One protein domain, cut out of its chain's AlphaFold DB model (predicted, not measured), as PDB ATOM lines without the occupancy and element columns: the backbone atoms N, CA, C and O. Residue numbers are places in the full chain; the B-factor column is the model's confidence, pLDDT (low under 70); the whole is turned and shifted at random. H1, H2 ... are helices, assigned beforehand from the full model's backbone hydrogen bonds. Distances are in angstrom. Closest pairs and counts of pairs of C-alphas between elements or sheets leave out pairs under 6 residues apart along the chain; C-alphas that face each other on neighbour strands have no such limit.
ATOM      1  N   GLY A  30     114.965  18.450   0.043       79.06
ATOM      2  CA  GLY A  30     113.977  18.706  -1.013       79.06
ATOM      3  C   GLY A  30     112.663  19.310  -0.488       79.06
ATOM      4  O   GLY A  30     111.727  19.479  -1.273       79.06
ATOM      5  N   TYR A  31     112.582  19.572   0.820       85.44
ATOM      6  CA  TYR A  31     111.462  20.108   1.571       85.44
ATOM      7  C   TYR A  31     111.610  21.616   1.814       85.44
ATOM      8  O   TYR A  31     112.712  22.166   1.828       85.44
ATOM      9  N   LEU A  32     110.474  22.294   1.964       88.69
ATOM     10  CA  LEU A  32     110.401  23.726   2.228       88.69
ATOM     11  C   LEU A  32     111.214  24.100   3.468       88.69
ATOM     12  O   LEU A  32     111.235  23.357   4.447       88.69
ATOM     13  N   TYR A  33     111.854  25.271   3.410       89.88
ATOM     14  CA  TYR A  33     112.627  25.858   4.512       89.88
ATOM     15  C   TYR A  33     113.700  24.926   5.091       89.88
ATOM     16  O   TYR A  33     113.976  24.948   6.287       89.88
ATOM     17  N   ASP A  34     114.297  24.092   4.234       89.31
ATOM     18  CA  ASP A  34     115.345  23.135   4.600       89.31
ATOM     19  C   ASP A  34     114.917  22.137   5.707       89.31
ATOM     20  O   ASP A  34     115.730  21.679   6.515       89.31
ATOM     21  N   MET A  35     113.626  21.779   5.752       93.25
ATOM     22  CA  MET A  35     113.095  20.816   6.722       93.25
ATOM     23  C   MET A  35     113.625  19.388   6.501       93.25
ATOM     24  O   MET A  35     113.633  18.882   5.385       93.25
ATOM     25  N   PRO A  36     114.010  18.660   7.563       89.69
ATOM     26  CA  PRO A  36     114.703  17.376   7.422       89.69
ATOM     27  C   PRO A  36     113.861  16.272   6.762       89.69
ATOM     28  O   PRO A  36     114.418  15.357   6.158       89.69
ATOM     29  N   ASP A  37     112.534  16.344   6.875       92.25
ATOM     30  CA  ASP A  37     111.600  15.373   6.315       92.25
ATOM     31  C   ASP A  37     110.195  15.976   6.109       92.25
ATOM     32  O   ASP A  37     109.904  17.107   6.507       92.25
ATOM     33  N   ALA A  38     109.300  15.192   5.500       93.06
ATOM     34  CA  ALA A  38     107.922  15.593   5.213       93.06
ATOM     35  C   ALA A  38     107.072  15.876   6.469       93.06
ATOM     36  O   ALA A  38     106.133  16.670   6.409       93.06
ATOM     37  N   ALA A  39     107.360  15.226   7.601       95.19
ATOM     38  CA  ALA A  39     106.616  15.438   8.841       95.19
ATOM     39  C   ALA A  39     107.011  16.779   9.477       95.19
ATOM     40  O   ALA A  39     106.141  17.536   9.911       95.19
ATOM     41  N   ALA A  40     108.307  17.103   9.472       96.19
ATOM     42  CA  ALA A  40     108.831  18.397   9.892       96.19
ATOM     43  C   ALA A  40     108.363  19.532   8.966       96.19
ATOM     44  O   ALA A  40     107.948  20.574   9.467       96.19
ATOM     45  N   GLU A  41     108.331  19.309   7.645       96.12
ATOM     46  CA  GLU A  41     107.740  20.245   6.672       96.12
ATOM     47  C   GLU A  41     106.267  20.524   6.986       96.12
ATOM     48  O   GLU A  41     105.856  21.679   7.099       96.12
ATOM     49  N   ALA A  42     105.475  19.474   7.219       97.25
ATOM     50  CA  ALA A  42     104.085  19.628   7.625       97.25
ATOM     51  C   ALA A  42     103.948  20.357   8.970       97.25
ATOM     52  O   ALA A  42     103.040  21.168   9.137       97.25
ATOM     53  N   GLY A  43     104.846  20.092   9.922       97.69
ATOM     54  CA  GLY A  43     104.899  20.799  11.199       97.69
ATOM     55  C   GLY A  43     105.190  22.290  11.029       97.69
ATOM     56  O   GLY A  43     104.574  23.105  11.712       97.69
ATOM     57  N   TYR A  44     106.100  22.650  10.119       97.88
ATOM     58  CA  TYR A  44     106.424  24.039   9.801       97.88
ATOM     59  C   TYR A  44     105.214  24.741   9.192       97.88
ATOM     60  O   TYR A  44     104.783  25.781   9.682       97.88
ATOM     61  N   CYS A  45     104.610  24.133   8.170       97.81
ATOM     62  CA  CYS A  45     103.441  24.696   7.511       97.81
ATOM     63  C   CYS A  45     102.227  24.802   8.437       97.81
ATOM     64  O   CYS A  45     101.497  25.788   8.367       97.81
ATOM     65  N   LEU A  46     102.030  23.847   9.352       98.00
ATOM     66  CA  LEU A  46     101.007  23.977  10.389       98.00
ATOM     67  C   LEU A  46     101.291  25.186  11.290       98.00
ATOM     68  O   LEU A  46     100.386  25.982  11.518       98.00
ATOM     69  N   ALA A  47     102.534  25.351  11.748       97.94
ATOM     70  CA  ALA A  47     102.923  26.482  12.587       97.94
ATOM     71  C   ALA A  47     102.716  27.831  11.879       97.94
ATOM     72  O   ALA A  47     102.238  28.776  12.498       97.94
ATOM     73  N   VAL A  48     103.027  27.915  10.579       97.69
ATOM     74  CA  VAL A  48     102.796  29.116   9.757       97.69
ATOM     75  C   VAL A  48     101.312  29.460   9.717       97.69
ATOM     76  O   VAL A  48     100.937  30.594  10.000       97.69
ATOM     77  N   VAL A  49     100.462  28.487   9.393       96.75
ATOM     78  CA  VAL A  49      99.013  28.701   9.264       96.75
ATOM     79  C   VAL A  49      98.390  29.066  10.615       96.75
ATOM     80  O   VAL A  49      97.566  29.976  10.685       96.75
ATOM     81  N   GLU A  50      98.819  28.417  11.701       96.19
ATOM     82  CA  GLU A  50      98.397  28.750  13.067       96.19
ATOM     83  C   GLU A  50      98.810  30.179  13.450       96.19
ATOM     84  O   GLU A  50      97.990  30.919  13.992       96.19
ATOM     85  N   ARG A  51     100.034  30.597  13.104       96.19
ATOM     86  CA  ARG A  51     100.534  31.950  13.373       96.19
ATOM     87  C   ARG A  51      99.808  33.017  12.556       96.19
ATOM     88  O   ARG A  51      99.483  34.073  13.087       96.19
ATOM     89  N   VAL A  52      99.507  32.746  11.285       94.00
ATOM     90  CA  VAL A  52      98.695  33.655  10.460       94.00
ATOM     91  C   VAL A  52      97.302  33.817  11.064       94.00
ATOM     92  O   VAL A  52      96.859  34.947  11.245       94.00
ATOM     93  N   ARG A  53      96.644  32.717  11.452       93.00
ATOM     94  CA  ARG A  53      95.320  32.753  12.093       93.00
ATOM     95  C   ARG A  53      95.328  33.492  13.432       93.00
ATOM     96  O   ARG A  53      94.353  34.157  13.774       93.00
ATOM     97  N   GLU A  54      96.414  33.373  14.191       92.81
ATOM     98  CA  GLU A  54      96.618  34.133  15.425       92.81
ATOM     99  C   GLU A  54      96.681  35.639  15.146       92.81
ATOM    100  O   GLU A  54      96.028  36.403  15.846       92.81
ATOM    101  N   ILE A  55      97.403  36.060  14.102       90.06
ATOM    102  CA  ILE A  55      97.547  37.475  13.730       90.06
ATOM    103  C   ILE A  55      96.248  38.046  13.146       90.06
ATOM    104  O   ILE A  55      95.883  39.177  13.460       90.06
ATOM    105  N   THR A  56      95.542  37.297  12.291       86.38
ATOM    106  CA  THR A  56      94.302  37.788  11.665       86.38
ATOM    107  C   THR A  56      93.100  37.722  12.601       86.38
ATOM    108  O   THR A  56      92.103  38.391  12.343       86.38
ATOM    109  N   HIS A  57      93.159  36.919  13.670       85.69
ATOM    110  CA  HIS A  57      92.038  36.647  14.577       85.69
ATOM    111  C   HIS A  57      90.741  36.221  13.857       85.69
ATOM    112  O   HIS A  57      89.642  36.431  14.375       85.69
ATOM    113  N   GLY A  58      90.840  35.642  12.656       79.00
ATOM    114  CA  GLY A  58      89.670  35.299  11.843       79.00
ATOM    115  C   GLY A  58      88.944  36.502  11.231       79.00
ATOM    116  O   GLY A  58      87.805  36.363  10.791       79.00
ATOM    117  N   GLN A  59      89.555  37.691  11.241       82.25
ATOM    118  CA  GLN A  59      88.967  38.925  10.708       82.25
ATOM    119  C   GLN A  59      89.338  39.196   9.243       82.25
ATOM    120  O   GLN A  59      89.016  40.261   8.715       82.25
ATOM    121  N   GLY A  60      90.018  38.257   8.580       81.56
ATOM    122  CA  GLY A  60      90.329  38.352   7.162       81.56
ATOM    123  C   GLY A  60      89.106  38.202   6.254       81.56
ATOM    124  O   GLY A  60      87.969  37.979   6.675       81.56
ATOM    125  N   GLU A  61      89.352  38.309   4.949       88.06
ATOM    126  CA  GLU A  61      88.346  38.006   3.936       88.06
ATOM    127  C   GLU A  61      87.852  36.555   4.083       88.06
ATOM    128  O   GLU A  61      88.649  35.637   4.273       88.06
ATOM    129  N   ARG A  62      86.541  36.321   3.928       89.38
ATOM    130  CA  ARG A  62      85.930  34.989   4.119       89.38
ATOM    131  C   ARG A  62      86.632  33.866   3.350       89.38
ATOM    132  O   ARG A  62      86.791  32.778   3.892       89.38
ATOM    133  N   LYS A  63      87.042  34.114   2.103       89.88
ATOM    134  CA  LYS A  63      87.758  33.119   1.288       89.88
ATOM    135  C   LYS A  63      89.134  32.796   1.859       89.88
ATOM    136  O   LYS A  63      89.509  31.631   1.921       89.88
ATOM    137  N   LEU A  64      89.862  33.821   2.301       87.94
ATOM    138  CA  LEU A  64      91.181  33.660   2.898       87.94
ATOM    139  C   LEU A  64      91.102  32.872   4.210       87.94
ATOM    140  O   LEU A  64      91.896  31.963   4.418       87.94
ATOM    141  N   GLU A  65      90.123  33.171   5.059       91.44
ATOM    142  CA  GLU A  65      89.931  32.443   6.319       91.44
ATOM    143  C   GLU A  65      89.530  30.979   6.076       91.44
ATOM    144  O   GLU A  65      90.069  30.075   6.715       91.44
ATOM    145  N   ALA A  66      88.678  30.712   5.079       93.00
ATOM    146  CA  ALA A  66      88.372  29.342   4.664       93.00
ATOM    147  C   ALA A  66      89.624  28.604   4.154       93.00
ATOM    148  O   ALA A  66      89.860  27.455   4.524       93.00
ATOM    149  N   PHE A  67      90.466  29.271   3.363       92.25
ATOM    150  CA  PHE A  67      91.731  28.715   2.887       92.25
ATOM    151  C   PHE A  67      92.713  28.411   4.029       92.25
ATOM    152  O   PHE A  67      93.361  27.362   4.025       92.25
ATOM    153  N   ILE A  68      92.808  29.292   5.028       93.75
ATOM    154  CA  ILE A  68      93.610  29.087   6.245       93.75
ATOM    155  C   ILE A  68      93.117  27.844   6.998       93.75
ATOM    156  O   ILE A  68      93.919  26.972   7.343       93.75
ATOM    157  N   ASP A  69      91.807  27.715   7.210       94.38
ATOM    158  CA  ASP A  69      91.228  26.565   7.907       94.38
ATOM    159  C   ASP A  69      91.434  25.249   7.131       94.38
ATOM    160  O   ASP A  69      91.782  24.222   7.726       94.38
ATOM    161  N   GLU A  70      91.294  25.267   5.800       95.06
ATOM    162  CA  GLU A  70      91.580  24.122   4.926       95.06
ATOM    163  C   GLU A  70      93.059  23.701   5.012       95.06
ATOM    164  O   GLU A  70      93.363  22.520   5.216       95.06
ATOM    165  N   GLN A  71      93.995  24.653   4.920       95.25
ATOM    166  CA  GLN A  71      95.428  24.380   5.073       95.25
ATOM    167  C   GLN A  71      95.755  23.783   6.444       95.25
ATOM    168  O   GLN A  71      96.506  22.810   6.537       95.25
ATOM    169  N   MET A  72      95.160  24.317   7.509       95.44
ATOM    170  CA  MET A  72      95.371  23.823   8.865       95.44
ATOM    171  C   MET A  72      94.967  22.348   8.996       95.44
ATOM    172  O   MET A  72      95.699  21.559   9.595       95.44
ATOM    173  N   GLN A  73      93.841  21.941   8.398       95.06
ATOM    174  CA  GLN A  73      93.410  20.538   8.380       95.06
ATOM    175  C   GLN A  73      94.367  19.646   7.580       95.06
ATOM    176  O   GLN A  73      94.765  18.577   8.058       95.06
ATOM    177  N   VAL A  74      94.775  20.097   6.388       95.25
ATOM    178  CA  VAL A  74      95.720  19.375   5.522       95.25
ATOM    179  C   VAL A  74      97.020  19.083   6.264       95.25
ATOM    180  O   VAL A  74      97.493  17.940   6.252       95.25
ATOM    181  N   TRP A  75      97.586  20.094   6.921       96.56
ATOM    182  CA  TRP A  75      98.878  19.969   7.580       96.56
ATOM    183  C   TRP A  75      98.795  19.218   8.900       96.56
ATOM    184  O   TRP A  75      99.628  18.341   9.131       96.56
ATOM    185  N   ARG A  76      97.752  19.441   9.711       95.56
ATOM    186  CA  ARG A  76      97.554  18.741  10.991       95.56
ATOM    187  C   ARG A  76      97.579  17.219  10.839       95.56
ATOM    188  O   ARG A  76      98.234  16.546  11.631       95.56
ATOM    189  N   GLY A  77      96.951  16.677   9.795       91.81
ATOM    190  CA  GLY A  77      96.973  15.234   9.517       91.81
ATOM    191  C   GLY A  77      98.344  14.675   9.104       91.81
ATOM    192  O   GLY A  77      98.549  13.463   9.135       91.81
ATOM    193  N   ARG A  78      99.295  15.535   8.718       94.25
ATOM    194  CA  ARG A  78     100.598  15.152   8.143       94.25
ATOM    195  C   ARG A  78     101.778  15.330   9.099       94.25
ATOM    196  O   ARG A  78     102.820  14.729   8.862       94.25
ATOM    197  N   VAL A  79     101.608  16.076  10.194       93.94
ATOM    198  CA  VAL A  79     102.690  16.405  11.140       93.94
ATOM    199  C   VAL A  79     103.329  15.181  11.808       93.94
ATOM    200  O   VAL A  79     104.506  15.230  12.141       93.94
ATOM    201  N   LYS A  80     102.581  14.089  12.041       91.94
ATOM    202  CA  LYS A  80     103.094  12.813  12.600       91.94
ATOM    203  C   LYS A  80     104.045  12.970  13.811       91.94
ATOM    204  O   LYS A  80     105.021  12.241  13.938       91.94
ATOM    205  N   GLY A  81     103.763  13.923  14.704       90.06
ATOM    206  CA  GLY A  81     104.559  14.180  15.916       90.06
ATOM    207  C   GLY A  81     105.686  15.215  15.777       90.06
ATOM    208  O   GLY A  81     106.245  15.626  16.788       90.06
ATOM    209  N   ALA A  82     105.972  15.727  14.579       94.31
ATOM    210  CA  ALA A  82     107.032  16.713  14.335       94.31
ATOM    211  C   ALA A  82     106.599  18.185  14.546       94.31
ATOM    212  O   ALA A  82     107.249  19.114  14.064       94.31
ATOM    213  N   ALA A  83     105.508  18.426  15.285       93.81
ATOM    214  CA  ALA A  83     104.935  19.766  15.469       93.81
ATOM    215  C   ALA A  83     105.922  20.730  16.142       93.81
ATOM    216  O   ALA A  83     106.035  21.891  15.757       93.81
ATOM    217  N   SER A  84     106.644  20.244  17.154       95.31
ATOM    218  CA  SER A  84     107.642  21.030  17.884       95.31
ATOM    219  C   SER A  84     108.835  21.410  17.007       95.31
ATOM    220  O   SER A  84     109.333  22.524  17.130       95.31
ATOM    221  N   VAL A  85     109.260  20.523  16.100       94.56
ATOM    222  CA  VAL A  85     110.358  20.775  15.154       94.56
ATOM    223  C   VAL A  85     109.982  21.908  14.206       94.56
ATOM    224  O   VAL A  85     110.734  22.873  14.080       94.56
ATOM    225  N   GLY A  86     108.793  21.824  13.605       94.31
ATOM    226  CA  GLY A  86     108.276  22.857  12.713       94.31
ATOM    227  C   GLY A  86     108.085  24.209  13.399       94.31
ATOM    228  O   GLY A  86     108.540  25.227  12.887       94.31
ATOM    229  N   ARG A  87     107.503  24.220  14.607       96.44
ATOM    230  CA  ARG A  87     107.358  25.445  15.415       96.44
ATOM    231  C   ARG A  87     108.701  26.078  15.769       96.44
ATOM    232  O   ARG A  87     108.849  27.291  15.663       96.44
ATOM    233  N   ALA A  88     109.683  25.270  16.166       96.50
ATOM    234  CA  ALA A  88     111.022  25.768  16.469       96.50
ATOM    235  C   ALA A  88     111.707  26.349  15.226       96.50
ATOM    236  O   ALA A  88     112.394  27.359  15.326       96.50
ATOM    237  N   ALA A  89     111.519  25.731  14.060       95.75
ATOM    238  CA  ALA A  89     112.039  26.250  12.803       95.75
ATOM    239  C   ALA A  89     111.394  27.585  12.412       95.75
ATOM    240  O   ALA A  89     112.126  28.540  12.177       95.75
ATOM    241  N   LEU A  90     110.063  27.696  12.458       96.81
ATOM    242  CA  LEU A  90     109.380  28.965  12.192       96.81
ATOM    243  C   LEU A  90     109.856  30.077  13.135       96.81
ATOM    244  O   LEU A  90     110.127  31.186  12.687       96.81
ATOM    245  N   ALA A  91     110.003  29.779  14.429       95.56
ATOM    246  CA  ALA A  91     110.501  30.747  15.403       95.56
ATOM    247  C   ALA A  91     111.931  31.215  15.085       95.56
ATOM    248  O   ALA A  91     112.238  32.393  15.252       95.56
ATOM    249  N   ARG A  92     112.804  30.316  14.607       94.75
ATOM    250  CA  ARG A  92     114.156  30.688  14.159       94.75
ATOM    251  C   ARG A  92     114.117  31.581  12.924       94.75
ATOM    252  O   ARG A  92     114.821  32.584  12.907       94.75
ATOM    253  N   ASP A  93     113.304  31.234  11.932       93.38
ATOM    254  CA  ASP A  93     113.219  31.983  10.675       93.38
ATOM    255  C   ASP A  93     112.634  33.381  10.900       93.38
ATOM    256  O   ASP A  93     113.179  34.369  10.415       93.38
ATOM    257  N   ALA A  94     111.574  33.484  11.709       91.81
ATOM    258  CA  ALA A  94     110.949  34.756  12.061       91.81
ATOM    259  C   ALA A  94     111.857  35.658  12.916       91.81
ATOM    260  O   ALA A  94     111.740  36.879  12.850       91.81
ATOM    261  N   ALA A  95     112.767  35.075  13.704       92.31
ATOM    262  CA  ALA A  95     113.720  35.811  14.537       92.31
ATOM    263  C   ALA A  95     115.053  36.123  13.830       92.31
ATOM    264  O   ALA A  95     115.949  36.708  14.445       92.31
ATOM    265  N   ALA A  96     115.225  35.720  12.567       93.19
ATOM    266  CA  ALA A  96     116.474  35.941  11.855       93.19
ATOM    267  C   ALA A  96     116.720  37.448  11.598       93.19
ATOM    268  O   ALA A  96     115.782  38.195  11.303       93.19
ATOM    269  N   PRO A  97     117.978  37.929  11.686       92.06
ATOM    270  CA  PRO A  97     118.286  39.342  11.481       92.06
ATOM    271  C   PRO A  97     117.804  39.859  10.119       92.06
ATOM    272  O   PRO A  97     118.145  39.302   9.078       92.06
ATOM    273  N   GLY A  98     117.036  40.951  10.133       91.31
ATOM    274  CA  GLY A  98     116.501  41.585   8.924       91.31
ATOM    275  C   GLY A  98     115.206  40.968   8.383       91.31
ATOM    276  O   GLY A  98     114.696  41.455   7.375       91.31
ATOM    277  N   VAL A  99     114.647  39.945   9.037       92.31
ATOM    278  CA  VAL A  99     113.354  39.365   8.652       92.31
ATOM    279  C   VAL A  99     112.199  40.187   9.223       92.31
ATOM    280  O   VAL A  99     112.168  40.528  10.403       92.31
ATOM    281  N   ASN A 100     111.220  40.492   8.371       93.56
ATOM    282  CA  ASN A 100     109.913  40.982   8.794       93.56
ATOM    283  C   ASN A 100     108.959  39.785   8.901       93.56
ATOM    284  O   ASN A 100     108.666  39.146   7.890       93.56
ATOM    285  N   GLU A 101     108.472  39.493  10.110       92.50
ATOM    286  CA  GLU A 101     107.618  38.326  10.379       92.50
ATOM    287  C   GLU A 101     106.372  38.295   9.481       92.50
ATOM    288  O   GLU A 101     106.061  37.260   8.900       92.50
ATOM    289  N   GLY A 102     105.685  39.427   9.299       90.19
ATOM    290  CA  GLY A 102     104.488  39.498   8.457       90.19
ATOM    291  C   GLY A 102     104.783  39.204   6.983       90.19
ATOM    292  O   GLY A 102     104.055  38.440   6.349       90.19
ATOM    293  N   ALA A 103     105.876  39.754   6.447       91.69
ATOM    294  CA  ALA A 103     106.307  39.478   5.076       91.69
ATOM    295  C   ALA A 103     106.732  38.010   4.893       91.69
ATOM    296  O   ALA A 103     106.385  37.389   3.889       91.69
ATOM    297  N   HIS A 104     107.433  37.443   5.879       94.00
ATOM    298  CA  HIS A 104     107.811  36.029   5.893       94.00
ATOM    299  C   HIS A 104     106.581  35.123   5.892       94.00
ATOM    300  O   HIS A 104     106.456  34.256   5.031       94.00
ATOM    301  N   LEU A 105     105.632  35.361   6.800       94.88
ATOM    302  CA  LEU A 105     104.400  34.577   6.899       94.88
ATOM    303  C   LEU A 105     103.541  34.678   5.634       94.88
ATOM    304  O   LEU A 105     102.965  33.674   5.219       94.88
ATOM    305  N   HIS A 106     103.486  35.852   4.995       91.25
ATOM    306  CA  HIS A 106     102.766  36.043   3.735       91.25
ATOM    307  C   HIS A 106     103.321  35.170   2.601       91.25
ATOM    308  O   HIS A 106     102.549  34.625   1.812       91.25
ATOM    309  N   LEU A 107     104.643  35.010   2.514       93.25
ATOM    310  CA  LEU A 107     105.261  34.105   1.543       93.25
ATOM    311  C   LEU A 107     105.099  32.643   1.975       93.25
ATOM    312  O   LEU A 107     104.668  31.808   1.183       93.25
ATOM    313  N   ALA A 108     105.337  32.346   3.252       95.88
ATOM    314  CA  ALA A 108     105.300  30.985   3.770       95.88
ATOM    315  C   ALA A 108     103.929  30.322   3.668       95.88
ATOM    316  O   ALA A 108     103.844  29.138   3.340       95.88
ATOM    317  N   ILE A 109     102.841  31.065   3.877       94.88
ATOM    318  CA  ILE A 109     101.494  30.509   3.714       94.88
ATOM    319  C   ILE A 109     101.186  30.147   2.252       94.88
ATOM    320  O   ILE A 109     100.473  29.171   1.999       94.88
ATOM    321  N   GLN A 110     101.741  30.892   1.292       93.19
ATOM    322  CA  GLN A 110     101.598  30.614  -0.139       93.19
ATOM    323  C   GLN A 110     102.451  29.416  -0.551       93.19
ATOM    324  O   GLN A 110     101.945  28.507  -1.214       93.19
ATOM    325  N   ASP A 111     103.708  29.370  -0.107       95.25
ATOM    326  CA  ASP A 111     104.614  28.250  -0.365       95.25
ATOM    327  C   ASP A 111     104.040  26.946   0.194       95.25
ATOM    328  O   ASP A 111     103.982  25.938  -0.515       95.25
ATOM    329  N   CYS A 112     103.521  26.972   1.425       96.19
ATOM    330  CA  CYS A 112     102.815  25.842   2.017       96.19
ATOM    331  C   CYS A 112     101.565  25.464   1.207       96.19
ATOM    332  O   CYS A 112     101.403  24.296   0.851       96.19
ATOM    333  N   GLY A 113     100.722  26.416   0.805       94.25
ATOM    334  CA  GLY A 113      99.557  26.119  -0.037       94.25
ATOM    335  C   GLY A 113      99.937  25.440  -1.362       94.25
ATOM    336  O   GLY A 113      99.386  24.398  -1.729       94.25
ATOM    337  N   LEU A 114     100.948  25.971  -2.054       93.69
ATOM    338  CA  LEU A 114     101.466  25.408  -3.302       93.69
ATOM    339  C   LEU A 114     102.090  24.028  -3.098       93.69
ATOM    340  O   LEU A 114     101.908  23.138  -3.933       93.69
ATOM    341  N   ARG A 115     102.811  23.825  -1.994       94.25
ATOM    342  CA  ARG A 115     103.422  22.543  -1.646       94.25
ATOM    343  C   ARG A 115     102.367  21.481  -1.372       94.25
ATOM    344  O   ARG A 115     102.453  20.382  -1.924       94.25
ATOM    345  N   ALA A 116     101.352  21.825  -0.582       94.44
ATOM    346  CA  ALA A 116     100.206  20.971  -0.304       94.44
ATOM    347  C   ALA A 116      99.523  20.518  -1.602       94.44
ATOM    348  O   ALA A 116      99.259  19.327  -1.778       94.44
ATOM    349  N   LEU A 117      99.296  21.449  -2.531       93.00
ATOM    350  CA  LEU A 117      98.658  21.171  -3.816       93.00
ATOM    351  C   LEU A 117      99.538  20.304  -4.729       93.00
ATOM    352  O   LEU A 117      99.096  19.261  -5.206       93.00
ATOM    353  N   ARG A 118     100.792  20.710  -4.964       90.81
ATOM    354  CA  ARG A 118     101.665  20.092  -5.978       90.81
ATOM    355  C   ARG A 118     102.268  18.758  -5.551       90.81
ATOM    356  O   ARG A 118     102.464  17.896  -6.400       90.81
ATOM    357  N   PHE A 119     102.580  18.591  -4.267       90.62
ATOM    358  CA  PHE A 119     103.339  17.433  -3.778       90.62
ATOM    359  C   PHE A 119     102.522  16.516  -2.868       90.62
ATOM    360  O   PHE A 119     102.840  15.336  -2.757       90.62
ATOM    361  N   TYR A 120     101.451  17.027  -2.251       89.19
ATOM    362  CA  TYR A 120     100.625  16.254  -1.318       89.19
ATOM    363  C   TYR A 120      99.178  16.045  -1.773       89.19
ATOM    364  O   TYR A 120      98.381  15.500  -1.002       89.19
ATOM    365  N   GLY A 121      98.846  16.462  -3.001       90.19
ATOM    366  CA  GLY A 121      97.536  16.257  -3.624       90.19
ATOM    367  C   GLY A 121      96.381  16.946  -2.897       90.19
ATOM    368  O   GLY A 121      95.235  16.517  -3.035       90.19
ATOM    369  N   ALA A 122      96.663  17.971  -2.087       93.19
ATOM    370  CA  ALA A 122      95.627  18.724  -1.399       93.19
ATOM    371  C   ALA A 122      94.783  19.529  -2.396       93.19
ATOM    372  O   ALA A 122      95.263  19.963  -3.444       93.19
ATOM    373  N   ARG A 123      93.519  19.753  -2.038       92.00
ATOM    374  CA  ARG A 123      92.622  20.664  -2.747       92.00
ATOM    375  C   ARG A 123      92.080  21.688  -1.771       92.00
ATOM    376  O   ARG A 123      91.793  21.347  -0.628       92.00
ATOM    377  N   PHE A 124      91.911  22.902  -2.273       92.06
ATOM    378  CA  PHE A 124      91.423  24.050  -1.520       92.06
ATOM    379  C   PHE A 124      90.147  24.561  -2.187       92.06
ATOM    380  O   PHE A 124      90.239  25.324  -3.151       92.06
ATOM    381  N   PRO A 125      88.962  24.028  -1.831       92.25
ATOM    382  CA  PRO A 125      87.684  24.449  -2.412       92.25
ATOM    383  C   PRO A 125      87.474  25.964  -2.384       92.25
ATOM    384  O   PRO A 125      87.011  26.526  -3.369       92.25
ATOM    385  N   SER A 126      87.904  26.618  -1.303       89.88
ATOM    386  CA  SER A 126      87.864  28.077  -1.134       89.88
ATOM    387  C   SER A 126      88.574  28.896  -2.228       89.88
ATOM    388  O   SER A 126      88.278  30.080  -2.382       89.88
ATOM    389  N   MET A 127      89.489  28.281  -2.988       83.62
ATOM    390  CA  MET A 127      90.349  28.931  -3.987       83.62
ATOM    391  C   MET A 127      90.104  28.439  -5.428       83.62
ATOM    392  O   MET A 127      90.911  28.716  -6.312       83.62
ATOM    393  N   GLN A 128      89.037  27.673  -5.678       80.56
ATOM    394  CA  GLN A 128      88.745  27.038  -6.979       80.56
ATOM    395  C   GLN A 128      87.679  27.765  -7.823       80.56
ATOM    396  O   GLN A 128      87.109  27.156  -8.726       80.56
TER     397      GLN A 128
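AT A GLANCE: This is residues 30 to 128 of the 129 residues of an uncharacterized protein of uncultured bacterium (UniProt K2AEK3). Helices H3, H1 and H2 make a slab, with H1 in the middle and H2 and H3 on its two sides, and H4, the longest helix by residues with 20, crosses over H1 on one face of this slab. H1 and H2 form a helical hairpin, H3 crosses H1 steeply, and residues 95 to 100 stick out between H3 and H4. The printed part has 99 residues with four named helices, H1 to H4 in order, and no named strand; the class is all helix. The whole is compact, with a radius of gyration of the C-alphas of 12.6 A and spans of 33 by 28 by 20 A.

HOW THE PARTS SIT: H1, residues 38 to 56, is the hub, touching three other helices. H2, residues 62 to 76, touches H1 at a shallow tilt of 31 degrees, opposite ways, as a helical hairpin; their closest C-alphas, of Ala 42 and Trp 75, are 5.2 A apart. H3, residues 83 to 94, touches residues 40 to 48 of H1 at a steep tilt of 61 degrees, the same way, with the C-alphas of Tyr 44 and Gly 86 closest at 3.6 A. H2 and H3 are apart. H4, residues 101 to 120, touches residues 45 to 52 of H1 with its residues 105 to 112, at a steep tilt of 45 degrees, opposite ways; the closest C-alphas, of Cys 45 and Cys 112, are 5.6 A apart. H2 and H4 only just touch, with 3 pairs of C-alphas within 8 A, the closest those of Gln 71 and Gly 113 at 6.8 A. H3 and H4 are close but not clearly touching, with the C-alphas of Ala 94 and Glu 101 closest at 5.2 A. Every O i to N i+4 pair is within hydrogen-bond range in H1, H2 and H3, and 15 of 16 are in H4.

IN THESE COORDINATES: H1 begins at C-alpha 38 (107.922, 15.593, 5.213) and is 26.8 A long. H2 is 21.1 A long, H3 16.5 A. H4 is 25.9 A long and ends at C-alpha 120 (100.625, 16.254, -1.318).

THE WHOLE: The two C-alphas farthest apart, of Pro 97 and Gln 128, are 36.9 A apart. The printed part has no cut. The link from H1 to H2 is tight; those from H2 to H3 and from H3 to H4 are short. Mean pLDDT of the printed part is 92.5, and no printed residue is under 70.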